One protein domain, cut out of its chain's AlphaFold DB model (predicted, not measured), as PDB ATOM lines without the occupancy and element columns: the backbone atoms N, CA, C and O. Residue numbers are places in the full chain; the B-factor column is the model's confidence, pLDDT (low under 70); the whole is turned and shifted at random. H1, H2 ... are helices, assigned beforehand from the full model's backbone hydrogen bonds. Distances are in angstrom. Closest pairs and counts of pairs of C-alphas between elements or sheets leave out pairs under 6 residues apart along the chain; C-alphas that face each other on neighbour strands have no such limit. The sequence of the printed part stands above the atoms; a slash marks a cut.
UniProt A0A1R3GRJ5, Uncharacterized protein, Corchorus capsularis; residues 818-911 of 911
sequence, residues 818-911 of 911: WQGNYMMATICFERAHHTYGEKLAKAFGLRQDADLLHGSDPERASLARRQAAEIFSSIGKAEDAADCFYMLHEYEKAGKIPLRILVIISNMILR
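What this domain is: This is residues 818 to 911 of the 911 residues of an uncharacterized protein of Corchorus capsularis (UniProt A0A1R3GRJ5). Five helices fold back and forth in a flat zigzag, each making a hairpin with the one before it. H2, H3 and H4 form the middle, H1 packs on H2 at one end, and H5 folds back from H4 at the other, its residues 902 to 909 sticking out with the tail to 911. The printed part has 94 residues, with H1 to H5 in chain order and no named strand: all helix. It is only just compact, close to loose, with a radius of gyration of the C-alphas of 14.8 A, and spans 45 by 35 by 18 A.

Where its parts are: Find C-alpha 822 at (74.964, 157.542, 59.529), where H1, residues 822 to 831, begins; it is 14.2 A long. Next come H2, residues 835 to 853, 26.7 A, and H3, residues 858 to 874, 24.2 A. H4, residues 878 to 887, covers 14.2 A. H5, residues 891 to 909, runs 27.8 A to C-alpha 909 at (69.826, 161.019, 95.053).

How they stand to each other: Look first at Thr 826 and Glu 838, the closest C-alphas of H1 and H2, 4.9 A apart; this hairpin has a shallow tilt of 19 degrees, opposite ways. H2 and H3 touch at C-alphas 850 and 861, 4.0 A, and H3 and H4 at 869 and 881, 4.2 A. H5 touches H4 with residues 891 to 898 alone, closest at C-alphas 882 and 894, 4.3 A. H2 and H4 are close but not clearly touching, 7.6 A; H3 and H5 are only just apart, 8.3 A. Every O i to N i+4 pair is within hydrogen-bond range in H1 to H4, and 12 of 15 in H5.

The domain as a whole: The farthest C-alphas, Ser 856 and Arg 911, are 50.3 A apart. The printed part has no cut, and the four links are tight. Confidence is low, under 70, at residue 855 and residues 894 to 911.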
ATOM      1  N   TRP A 818      78.275 163.263  63.000       79.62
ATOM      2  CA  TRP A 818      77.916 164.671  63.164       79.62
ATOM      3  C   TRP A 818      77.595 165.377  61.849       79.62
ATOM      4  O   TRP A 818      76.776 166.290  61.834       79.62
ATOM      5  N   GLN A 819      78.161 164.907  60.741       75.00
ATOM      6  CA  GLN A 819      77.776 165.346  59.401       75.00
ATOM      7  C   GLN A 819      76.500 164.680  58.867       75.00
ATOM      8  O   GLN A 819      76.090 164.943  57.739       75.00
ATOM      9  N   GLY A 820      75.865 163.800  59.647       78.75
ATOM     10  CA  GLY A 820      74.648 163.102  59.242       78.75
ATOM     11  C   GLY A 820      74.879 161.909  58.310       78.75
ATOM     12  O   GLY A 820      73.918 161.363  57.775       78.75
ATOM     13  N   ASN A 821      76.125 161.454  58.125       86.38
ATOM     14  CA  ASN A 821      76.436 160.278  57.313       86.38
ATOM     15  C   ASN A 821      76.396 158.989  58.148       86.38
ATOM     16  O   ASN A 821      77.412 158.350  58.445       86.38
ATOM     17  N   TYR A 822      75.188 158.608  58.551       89.81
ATOM     18  CA  TYR A 822      74.964 157.542  59.529       89.81
ATOM     19  C   TYR A 822      75.389 156.151  59.044       89.81
ATOM     20  O   TYR A 822      75.885 155.342  59.832       89.81
ATOM     21  N   MET A 823      75.242 155.867  57.747       90.69
ATOM     22  CA  MET A 823      75.659 154.589  57.166       90.69
ATOM     23  C   MET A 823      77.180 154.407  57.259       90.69
ATOM     24  O   MET A 823      77.645 153.370  57.735       90.69
ATOM     25  N   MET A 824      77.960 155.413  56.856       91.44
ATOM     26  CA  MET A 824      79.423 155.332  56.918       91.44
ATOM     27  C   MET A 824      79.933 155.395  58.357       91.44
ATOM     28  O   MET A 824      80.828 154.632  58.714       91.44
ATOM     29  N   ALA A 825      79.301 156.203  59.215       91.56
ATOM     30  CA  ALA A 825      79.588 156.216  60.650       91.56
ATOM     31  C   ALA A 825      79.393 154.830  61.286       91.56
ATOM     32  O   ALA A 825      80.226 154.378  62.068       91.56
ATOM     33  N   THR A 826      78.330 154.117  60.901       92.56
ATOM     34  CA  THR A 826      78.080 152.743  61.353       92.56
ATOM     35  C   THR A 826      79.230 151.809  60.970       92.56
ATOM     36  O   THR A 826      79.725 151.083  61.828       92.56
ATOM     37  N   ILE A 827      79.698 151.856  59.716       91.12
ATOM     38  CA  ILE A 827      80.832 151.038  59.247       91.12
ATOM     39  C   ILE A 827      82.103 151.365  60.041       91.12
ATOM     40  O   ILE A 827      82.822 150.454  60.448       91.12
ATOM     41  N   CYS A 828      82.365 152.648  60.309       91.81
ATOM     42  CA  CYS A 828      83.489 153.065  61.142       91.81
ATOM     43  C   CYS A 828      83.411 152.482  62.558       91.81
ATOM     44  O   CYS A 828      84.393 151.932  63.048       91.81
ATOM     45  N   PHE A 829      82.251 152.558  63.214       92.56
ATOM     46  CA  PHE A 829      82.094 152.026  64.567       92.56
ATOM     47  C   PHE A 829      82.151 150.497  64.620       92.56
ATOM     48  O   PHE A 829      82.711 149.959  65.574       92.56
ATOM     49  N   GLU A 830      81.646 149.800  63.598       91.75
ATOM     50  CA  GLU A 830      81.802 148.346  63.463       91.75
ATOM     51  C   GLU A 830      83.291 147.963  63.362       91.75
ATOM     52  O   GLU A 830      83.734 147.050  64.058       91.75
ATOM     53  N   ARG A 831      84.083 148.705  62.571       88.31
ATOM     54  CA  ARG A 831      85.545 148.519  62.451       88.31
ATOM     55  C   ARG A 831      86.313 148.877  63.720       88.31
ATOM     56  O   ARG A 831      87.317 148.246  64.024       88.31
ATOM     57  N   ALA A 832      85.826 149.857  64.473       90.50
ATOM     58  CA  ALA A 832      86.369 150.223  65.777       90.50
ATOM     59  C   ALA A 832      85.936 149.273  66.913       90.50
ATOM     60  O   ALA A 832      86.318 149.495  68.060       90.50
ATOM     61  N   HIS A 833      85.084 148.273  66.640       90.44
ATOM     62  CA  HIS A 833      84.416 147.440  67.653       90.44
ATOM     63  C   HIS A 833      83.663 148.253  68.727       90.44
ATOM     64  O   HIS A 833      83.504 147.835  69.876       90.44
ATOM     65  N   HIS A 834      83.161 149.431  68.350       90.94
ATOM     66  CA  HIS A 834      82.520 150.382  69.245       90.94
ATOM     67  C   HIS A 834      80.989 150.243  69.215       90.94
ATOM     68  O   HIS A 834      80.275 150.991  68.540       90.94
ATOM     69  N   THR A 835      80.478 149.289  69.996       91.81
ATOM     70  CA  THR A 835      79.057 148.877  69.995       91.81
ATOM     71  C   THR A 835      78.065 150.007  70.288       91.81
ATOM     72  O   THR A 835      76.985 150.049  69.696       91.81
ATOM     73  N   TYR A 836      78.406 150.940  71.184       90.38
ATOM     74  CA  TYR A 836      77.544 152.082  71.495       90.38
ATOM     75  C   TYR A 836      77.374 153.000  70.276       90.38
ATOM     76  O   TYR A 836      76.251 153.325  69.900       90.38
ATOM     77  N   GLY A 837      78.482 153.385  69.634       88.06
ATOM     78  CA  GLY A 837      78.465 154.277  68.469       88.06
ATOM     79  C   GLY A 837      77.803 153.628  67.259       88.06
ATOM     80  O   GLY A 837      77.048 154.287  66.556       88.06
ATOM     81  N   GLU A 838      78.007 152.322  67.065       92.44
ATOM     82  CA  GLU A 838      77.324 151.546  66.030       92.44
ATOM     83  C   GLU A 838      75.800 151.626  66.193       92.44
ATOM     84  O   GLU A 838      75.089 151.972  65.249       92.44
ATOM     85  N   LYS A 839      75.288 151.341  67.398       92.00
ATOM     86  CA  LYS A 839      73.853 151.437  67.695       92.00
ATOM     87  C   LYS A 839      73.338 152.866  67.536       92.00
ATOM     88  O   LYS A 839      72.263 153.057  66.975       92.00
ATOM     89  N   LEU A 840      74.104 153.855  67.993       90.81
ATOM     90  CA  LEU A 840      73.753 155.267  67.881       90.81
ATOM     91  C   LEU A 840      73.614 155.699  66.413       90.81
ATOM     92  O   LEU A 840      72.585 156.251  66.031       90.81
ATOM     93  N   ALA A 841      74.608 155.388  65.578       91.56
ATOM     94  CA  ALA A 841      74.583 155.691  64.151       91.56
ATOM     95  C   ALA A 841      73.428 154.970  63.439       91.56
ATOM     96  O   ALA A 841      72.686 155.604  62.693       91.56
ATOM     97  N   LYS A 842      73.198 153.681  63.731       93.50
ATOM     98  CA  LYS A 842      72.053 152.925  63.191       93.50
ATOM     99  C   LYS A 842      70.713 153.561  63.564       93.50
ATOM    100  O   LYS A 842      69.840 153.676  62.709       93.50
ATOM    101  N   ALA A 843      70.545 153.990  64.816       91.19
ATOM    102  CA  ALA A 843      69.312 154.623  65.275       91.19
ATOM    103  C   ALA A 843      69.048 155.960  64.565       91.19
ATOM    104  O   ALA A 843      67.924 156.203  64.125       91.19
ATOM    105  N   PHE A 844      70.075 156.799  64.392       87.81
ATOM    106  CA  PHE A 844      69.931 158.044  63.636       87.81
ATOM    107  C   PHE A 844      69.669 157.819  62.147       87.81
ATOM    108  O   PHE A 844      68.804 158.495  61.593       87.81
ATOM    109  N   GLY A 845      70.333 156.837  61.527       88.31
ATOM    110  CA  GLY A 845      70.071 156.448  60.138       88.31
ATOM    111  C   GLY A 845      68.623 156.011  59.929       88.31
ATOM    112  O   GLY A 845      67.920 156.578  59.101       88.31
ATOM    113  N   LEU A 846      68.122 155.099  60.769       89.94
ATOM    114  CA  LEU A 846      66.724 154.652  60.721       89.94
ATOM    115  C   LEU A 846      65.725 155.790  60.966       89.94
ATOM    116  O   LEU A 846      64.641 155.805  60.380       89.94
ATOM    117  N   ARG A 847      66.073 156.751  61.831       86.81
ATOM    118  CA  ARG A 847      65.252 157.945  62.066       86.81
ATOM    119  C   ARG A 847      65.182 158.826  60.815       86.81
ATOM    120  O   ARG A 847      64.087 159.259  60.470       86.81
ATOM    121  N   GLN A 848      66.307 159.051  60.137       84.38
ATOM    122  CA  GLN A 848      66.367 159.817  58.888       84.38
ATOM    123  C   GLN A 848      65.598 159.120  57.758       84.38
ATOM    124  O   GLN A 848      64.780 159.756  57.094       84.38
ATOM    125  N   ASP A 849      65.789 157.810  57.588       83.75
ATOM    126  CA  ASP A 849      65.058 157.011  56.598       83.75
ATOM    127  C   ASP A 849      63.546 157.094  56.830       83.75
ATOM    128  O   ASP A 849      62.768 157.274  55.892       83.75
ATOM    129  N   ALA A 850      63.112 157.025  58.092       85.31
ATOM    130  CA  ALA A 850      61.707 157.179  58.445       85.31
ATOM    131  C   ALA A 850      61.142 158.561  58.089       85.31
ATOM    132  O   ALA A 850      59.967 158.669  57.738       85.31
ATOM    133  N   ASP A 851      61.946 159.619  58.184       78.94
ATOM    134  CA  ASP A 851      61.519 160.974  57.835       78.94
ATOM    135  C   ASP A 851      61.372 161.142  56.318       78.94
ATOM    136  O   ASP A 851      60.356 161.668  55.862       78.94
ATOM    137  N   LEU A 852      62.316 160.607  55.536       75.56
ATOM    138  CA  LEU A 852      62.261 160.611  54.069       75.56
ATOM    139  C   LEU A 852      61.104 159.758  53.524       75.56
ATOM    140  O   LEU A 852      60.445 160.130  52.550       75.56
ATOM    141  N   LEU A 853      60.829 158.616  54.159       78.69
ATOM    142  CA  LEU A 853      59.761 157.700  53.752       78.69
ATOM    143  C   LEU A 853      58.368 158.152  54.202       78.69
ATOM    144  O   LEU A 853      57.379 157.650  53.676       78.69
ATOM    145  N   HIS A 854      58.253 159.103  55.135       72.62
ATOM    146  CA  HIS A 854      56.971 159.462  55.750       72.62
ATOM    147  C   HIS A 854      55.896 159.883  54.734       72.62
ATOM    148  O   HIS A 854      54.724 159.554  54.912       72.62
ATOM    149  N   GLY A 855      56.291 160.575  53.660       66.75
ATOM    150  CA  GLY A 855      55.379 161.014  52.600       66.75
ATOM    151  C   GLY A 855      55.099 159.975  51.506       66.75
ATOM    152  O   GLY A 855      54.124 160.130  50.776       66.75
ATOM    153  N   SER A 856      55.933 158.939  51.368       72.94
ATOM    154  CA  SER A 856      55.853 157.954  50.274       72.94
ATOM    155  C   SER A 856      55.365 156.576  50.734       72.94
ATOM    156  O   SER A 856      54.501 155.993  50.085       72.94
ATOM    157  N   ASP A 857      55.877 156.076  51.861       81.81
ATOM    158  CA  ASP A 857      55.517 154.794  52.472       81.81
ATOM    159  C   ASP A 857      55.411 154.943  54.008       81.81
ATOM    160  O   ASP A 857      56.379 154.701  54.744       81.81
ATOM    161  N   PRO A 858      54.230 155.351  54.515       82.56
ATOM    162  CA  PRO A 858      54.012 155.584  55.943       82.56
ATOM    163  C   PRO A 858      54.211 154.340  56.820       82.56
ATOM    164  O   PRO A 858      54.603 154.467  57.983       82.56
ATOM    165  N   GLU A 859      53.962 153.142  56.284       86.06
ATOM    166  CA  GLU A 859      54.105 151.876  57.014       86.06
ATOM    167  C   GLU A 859      55.583 151.550  57.242       86.06
ATOM    168  O   GLU A 859      56.007 151.322  58.381       86.06
ATOM    169  N   ARG A 860      56.406 151.611  56.184       85.94
ATOM    170  CA  ARG A 860      57.862 151.432  56.319       85.94
ATOM    171  C   ARG A 860      58.493 152.521  57.173       85.94
ATOM    172  O   ARG A 860      59.344 152.207  58.004       85.94
ATOM    173  N   ALA A 861      58.050 153.769  57.019       84.81
ATOM    174  CA  ALA A 861      58.492 154.874  57.861       84.81
ATOM    175  C   ALA A 861      58.204 154.604  59.347       84.81
ATOM    176  O   ALA A 861      59.073 154.779  60.202       84.81
ATOM    177  N   SER A 862      57.000 154.118  59.659       88.06
ATOM    178  CA  SER A 862      56.602 153.808  61.034       88.06
ATOM    179  C   SER A 862      57.411 152.649  61.623       88.06
ATOM    180  O   SER A 862      57.823 152.708  62.784       88.06
ATOM    181  N   LEU A 863      57.691 151.614  60.824       91.06
ATOM    182  CA  LEU A 863      58.534 150.490  61.234       91.06
ATOM    183  C   LEU A 863      59.973 150.933  61.527       91.06
ATOM    184  O   LEU A 863      60.488 150.633  62.606       91.06
ATOM    185  N   ALA A 864      60.599 151.670  60.606       90.12
ATOM    186  CA  ALA A 864      61.961 152.178  60.768       90.12
ATOM    187  C   ALA A 864      62.074 153.089  62.002       90.12
ATOM    188  O   ALA A 864      62.985 152.937  62.816       90.12
ATOM    189  N   ARG A 865      61.086 153.966  62.219       90.75
ATOM    190  CA  ARG A 865      61.042 154.849  63.392       90.75
ATOM    191  C   ARG A 865      60.874 154.082  64.702       90.75
ATOM    192  O   ARG A 865      61.492 154.453  65.700       90.75
ATOM    193  N   ARG A 866      60.077 153.007  64.719       92.00
ATOM    194  CA  ARG A 866      59.926 152.148  65.904       92.00
ATOM    195  C   ARG A 866      61.235 151.435  66.234       92.00
ATOM    196  O   ARG A 866      61.653 151.452  67.387       92.00
ATOM    197  N   GLN A 867      61.911 150.891  65.222       93.25
ATOM    198  CA  GLN A 867      63.233 150.280  65.386       93.25
ATOM    199  C   GLN A 867      64.260 151.291  65.915       93.25
ATOM    200  O   GLN A 867      64.985 150.987  66.859       93.25
ATOM    201  N   ALA A 868      64.279 152.516  65.379       91.94
ATOM    202  CA  ALA A 868      65.131 153.590  65.890       91.94
ATOM    203  C   ALA A 868      64.857 153.877  67.377       91.94
ATOM    204  O   ALA A 868      65.792 153.940  68.173       91.94
ATOM    205  N   ALA A 869      63.583 153.996  67.770       89.81
ATOM    206  CA  ALA A 869      63.176 154.257  69.153       89.81
ATOM    207  C   ALA A 869      63.642 153.160  70.127       89.81
ATOM    208  O   ALA A 869      64.140 153.451  71.216       89.81
ATOM    209  N   GLU A 870      63.508 151.895  69.726       91.44
ATOM    210  CA  GLU A 870      63.960 150.743  70.510       91.44
ATOM    211  C   GLU A 870      65.485 150.743  70.681       91.44
ATOM    212  O   GLU A 870      65.983 150.524  71.789       91.44
ATOM    213  N   ILE A 871      66.234 151.062  69.618       91.31
ATOM    214  CA  ILE A 871      67.695 151.163  69.687       91.31
ATOM    215  C   ILE A 871      68.112 152.324  70.596       91.31
ATOM    216  O   ILE A 871      68.931 152.094  71.487       91.31
ATOM    217  N   PHE A 872      67.520 153.518  70.449       87.94
ATOM    218  CA  PHE A 872      67.777 154.662  71.336       87.94
ATOM    219  C   PHE A 872      67.504 154.317  72.804       87.94
ATOM    220  O   PHE A 872      68.333 154.586  73.674       87.94
ATOM    221  N   SER A 873      66.396 153.623  73.084       86.81
ATOM    222  CA  SER A 873      66.088 153.153  74.435       86.81
ATOM    223  C   SER A 873      67.128 152.156  74.955       86.81
ATOM    224  O   SER A 873      67.419 152.164  76.149       86.81
ATOM    225  N   SER A 874      67.688 151.303  74.092       89.06
ATOM    226  CA  SER A 874      68.698 150.307  74.478       89.06
ATOM    227  C   SER A 874      70.059 150.914  74.831       89.06
ATOM    228  O   SER A 874      70.815 150.306  75.587       89.06
ATOM    229  N   ILE A 875      70.371 152.099  74.295       87.56
ATOM    230  CA  ILE A 875      71.627 152.826  74.543       87.56
ATOM    231  C   ILE A 875      71.471 153.962  75.563       87.56
ATOM    232  O   ILE A 875      72.396 154.739  75.757       87.56
ATOM    233  N   GLY A 876      70.310 154.075  76.218       79.31
ATOM    234  CA  GLY A 876      70.057 155.103  77.232       79.31
ATOM    235  C   GLY A 876      69.736 156.499  76.678       79.31
ATOM    236  O   GLY A 876      69.633 157.445  77.454       79.31
ATOM    237  N   LYS A 877      69.513 156.644  75.365       80.31
ATOM    238  CA  LYS A 877      69.087 157.896  74.709       80.31
ATOM    239  C   LYS A 877      67.573 158.065  74.804       80.31
ATOM    240  O   LYS A 877      66.824 157.912  73.843       80.31
ATOM    241  N   ALA A 878      67.115 158.313  76.021       75.88
ATOM    242  CA  ALA A 878      65.702 158.326  76.365       75.88
ATOM    243  C   ALA A 878      64.900 159.445  75.686       75.88
ATOM    244  O   ALA A 878      63.754 159.215  75.312       75.88
ATOM    245  N   GLU A 879      65.490 160.627  75.504       74.44
ATOM    246  CA  GLU A 879      64.826 161.745  74.825       74.44
ATOM    247  C   GLU A 879      64.584 161.430  73.346       74.44
ATOM    248  O   GLU A 879      63.441 161.451  72.903       74.44
ATOM    249  N   ASP A 880      65.617 161.009  72.610       80.00
ATOM    250  CA  ASP A 880      65.476 160.618  71.202       80.00
ATOM    251  C   ASP A 880      64.519 159.429  71.016       80.00
ATOM    252  O   ASP A 880      63.769 159.365  70.038       80.00
ATOM    253  N   ALA A 881      64.503 158.489  71.968       83.69
ATOM    254  CA  ALA A 881      63.530 157.401  71.983       83.69
ATOM    255  C   ALA A 881      62.098 157.922  72.182       83.69
ATOM    256  O   ALA A 881      61.188 157.519  71.451       83.69
ATOM    257  N   ALA A 882      61.890 158.816  73.155       79.44
ATOM    258  CA  ALA A 882      60.594 159.425  73.427       79.44
ATOM    259  C   ALA A 882      60.092 160.232  72.223       79.44
ATOM    260  O   ALA A 882      58.917 160.111  71.874       79.44
ATOM    261  N   ASP A 883      60.977 160.950  71.533       77.00
ATOM    262  CA  ASP A 883      60.668 161.698  70.312       77.00
ATOM    263  C   ASP A 883      60.178 160.776  69.197       77.00
ATOM    264  O   ASP A 883      59.133 161.019  68.588       77.00
ATOM    265  N   CYS A 884      60.878 159.666  68.956       83.25
ATOM    266  CA  CYS A 884      60.451 158.686  67.963       83.25
ATOM    267  C   CYS A 884      59.076 158.080  68.302       83.25
ATOM    268  O   CYS A 884      58.232 157.975  67.411       83.25
ATOM    269  N   PHE A 885      58.807 157.732  69.569       83.12
ATOM    270  CA  PHE A 885      57.495 157.215  69.989       83.12
ATOM    271  C   PHE A 885      56.387 158.272  69.932       83.12
ATOM    272  O   PHE A 885      55.260 157.959  69.543       83.12
ATOM    273  N   TYR A 886      56.696 159.524  70.270       79.62
ATOM    274  CA  TYR A 886      55.761 160.641  70.170       79.62
ATOM    275  C   TYR A 886      55.301 160.845  68.721       79.62
ATOM    276  O   TYR A 886      54.107 160.988  68.452       79.62
ATOM    277  N   MET A 887      56.243 160.765  67.782       76.62
ATOM    278  CA  MET A 887      55.992 160.857  66.342       76.62
ATOM    279  C   MET A 887      55.240 159.655  65.758       76.62
ATOM    280  O   MET A 887      54.700 159.756  64.660       76.62
ATOM    281  N   LEU A 888      55.201 158.526  66.468       82.62
ATOM    282  CA  LEU A 888      54.374 157.359  66.141       82.62
ATOM    283  C   LEU A 888      52.977 157.419  66.780       82.62
ATOM    284  O   LEU A 888      52.207 156.473  66.641       82.62
ATOM    285  N   HIS A 889      52.650 158.496  67.501       79.12
ATOM    286  CA  HIS A 889      51.446 158.610  68.332       79.12
ATOM    287  C   HIS A 889      51.368 157.573  69.474       79.12
ATOM    288  O   HIS A 889      50.316 157.383  70.084       79.12
ATOM    289  N   GLU A 890      52.488 156.934  69.832       83.06
ATOM    290  CA  GLU A 890      52.594 155.985  70.949       83.06
ATOM    291  C   GLU A 890      52.878 156.733  72.270       83.06
ATOM    292  O   GLU A 890      53.873 156.490  72.958       83.06
ATOM    293  N   TYR A 891      51.993 157.669  72.633       75.62
ATOM    294  CA  TYR A 891      52.192 158.618  73.741       75.62
ATOM    295  C   TYR A 891      52.432 157.955  75.102       75.62
ATOM    296  O   TYR A 891      53.203 158.464  75.911       75.62
ATOM    297  N   GLU A 892      51.815 156.799  75.354       73.81
ATOM    298  CA  GLU A 892      52.001 156.061  76.606       73.81
ATOM    299  C   GLU A 892      53.441 155.546  76.756       73.81
ATOM    300  O   GLU A 892      54.015 155.594  77.846       73.81
ATOM    301  N   LYS A 893      54.060 155.082  75.662       75.56
ATOM    302  CA  LYS A 893      55.467 154.661  75.675       75.56
ATOM    303  C   LYS A 893      56.396 155.865  75.756       75.56
ATOM    304  O   LYS A 893      57.329 155.831  76.553       75.56
ATOM    305  N   ALA A 894      56.094 156.932  75.013       69.12
ATOM    306  CA  ALA A 894      56.843 158.183  75.073       69.12
ATOM    307  C   ALA A 894      56.859 158.772  76.497       69.12
ATOM    308  O   ALA A 894      57.918 159.143  76.988       69.12
ATOM    309  N   GLY A 895      55.721 158.776  77.204       63.47
ATOM    310  CA  GLY A 895      55.612 159.300  78.572       63.47
ATOM    311  C   GLY A 895      56.255 158.420  79.654       63.47
ATOM    312  O   GLY A 895      56.755 158.933  80.652       63.47
ATOM    313  N   LYS A 896      56.310 157.093  79.464       68.00
ATOM    314  CA  LYS A 896      56.951 156.161  80.418       68.00
ATOM    315  C   LYS A 896      58.479 156.282  80.465       68.00
ATOM    316  O   LYS A 896      59.085 155.860  81.450       68.00
ATOM    317  N   ILE A 897      59.101 156.830  79.424       63.72
ATOM    318  CA  ILE A 897      60.559 156.919  79.291       63.72
ATOM    319  C   ILE A 897      61.157 158.024  80.197       63.72
ATOM    320  O   ILE A 897      62.011 157.685  81.022       63.72
ATOM    321  N   PRO A 898      60.668 159.284  80.182       55.44
ATOM    322  CA  PRO A 898      61.093 160.327  81.125       55.44
ATOM    323  C   PRO A 898      60.799 159.984  82.592       55.44
ATOM    324  O   PRO A 898      61.630 160.216  83.468       55.44
ATOM    325  N   LEU A 899      59.644 159.363  82.870       50.97
ATOM    326  CA  LEU A 899      59.254 158.941  84.224       50.97
ATOM    327  C   LEU A 899      60.220 157.907  84.818       50.97
ATOM    328  O   LEU A 899      60.520 157.957  86.009       50.97
ATOM    329  N   ARG A 900      60.752 156.988  84.002       50.38
ATOM    330  CA  ARG A 900      61.774 156.031  84.453       50.38
ATOM    331  C   ARG A 900      63.086 156.717  84.821       50.38
ATOM    332  O   ARG A 900      63.697 156.312  85.803       50.38
ATOM    333  N   ILE A 901      63.490 157.762  84.099       51.34
ATOM    334  CA  ILE A 901      64.696 158.538  84.420       51.34
ATOM    335  C   ILE A 901      64.522 159.320  85.719       51.34
ATOM    336  O   ILE A 901      65.382 159.230  86.586       51.34
ATOM    337  N   LEU A 902      63.391 160.005  85.909       47.91
ATOM    338  CA  LEU A 902      63.084 160.713  87.160       47.91
ATOM    339  C   LEU A 902      63.086 159.775  88.374       47.91
ATOM    340  O   LEU A 902      63.586 160.142  89.436       47.91
ATOM    341  N   VAL A 903      62.588 158.546  88.216       44.38
ATOM    342  CA  VAL A 903      62.616 157.516  89.267       44.38
ATOM    343  C   VAL A 903      64.033 156.980  89.509       44.38
ATOM    344  O   VAL A 903      64.397 156.737  90.657       44.38
ATOM    345  N   ILE A 904      64.855 156.811  88.470       48.22
ATOM    346  CA  ILE A 904      66.255 156.371  88.610       48.22
ATOM    347  C   ILE A 904      67.106 157.465  89.270       48.22
ATOM    348  O   ILE A 904      67.826 157.170  90.220       48.22
ATOM    349  N   ILE A 905      66.968 158.722  88.842       46.97
ATOM    350  CA  ILE A 905      67.660 159.881  89.421       46.97
ATOM    351  C   ILE A 905      67.216 160.100  90.870       46.97
ATOM    352  O   ILE A 905      68.061 160.249  91.744       46.97
ATOM    353  N   SER A 906      65.912 160.024  91.162       39.00
ATOM    354  CA  SER A 906      65.418 160.123  92.545       39.00
ATOM    355  C   SER A 906      65.990 159.015  93.430       39.00
ATOM    356  O   SER A 906      66.411 159.287  94.547       39.00
ATOM    357  N   ASN A 907      66.082 157.779  92.927       37.97
ATOM    358  CA  ASN A 907      66.687 156.665  93.663       37.97
ATOM    359  C   ASN A 907      68.218 156.763  93.795       37.97
ATOM    360  O   ASN A 907      68.768 156.172  94.722       37.97
ATOM    361  N   MET A 908      68.906 157.475  92.898       39.62
ATOM    362  CA  MET A 908      70.340 157.770  93.018       39.62
ATOM    363  C   MET A 908      70.627 158.929  93.974       39.62
ATOM    364  O   MET A 908      71.661 158.906  94.617       39.62
ATOM    365  N   ILE A 909      69.727 159.909  94.086       47.81
ATOM    366  CA  ILE A 909      69.826 161.019  95.053       47.81
ATOM    367  C   ILE A 909      69.432 160.562  96.471       47.81
ATOM    368  O   ILE A 909      69.899 161.119  97.460       47.81
ATOM    369  N   LEU A 910      68.567 159.546  96.583       42.16
ATOM    370  CA  LEU A 910      68.152 158.928  97.852       42.16
ATOM    371  C   LEU A 910      69.154 157.899  98.415       42.16
ATOM    372  O   LEU A 910      68.950 157.431  99.537       42.16
ATOM    373  N   ARG A 911      70.189 157.521  97.656       36.66
ATOM    374  CA  ARG A 911      71.311 156.679  98.106       36.66
ATOM    375  C   ARG A 911      72.523 157.545  98.389       36.66
ATOM    376  O   ARG A 911      73.247 157.190  99.343       36.66
TER     377      ARG A 911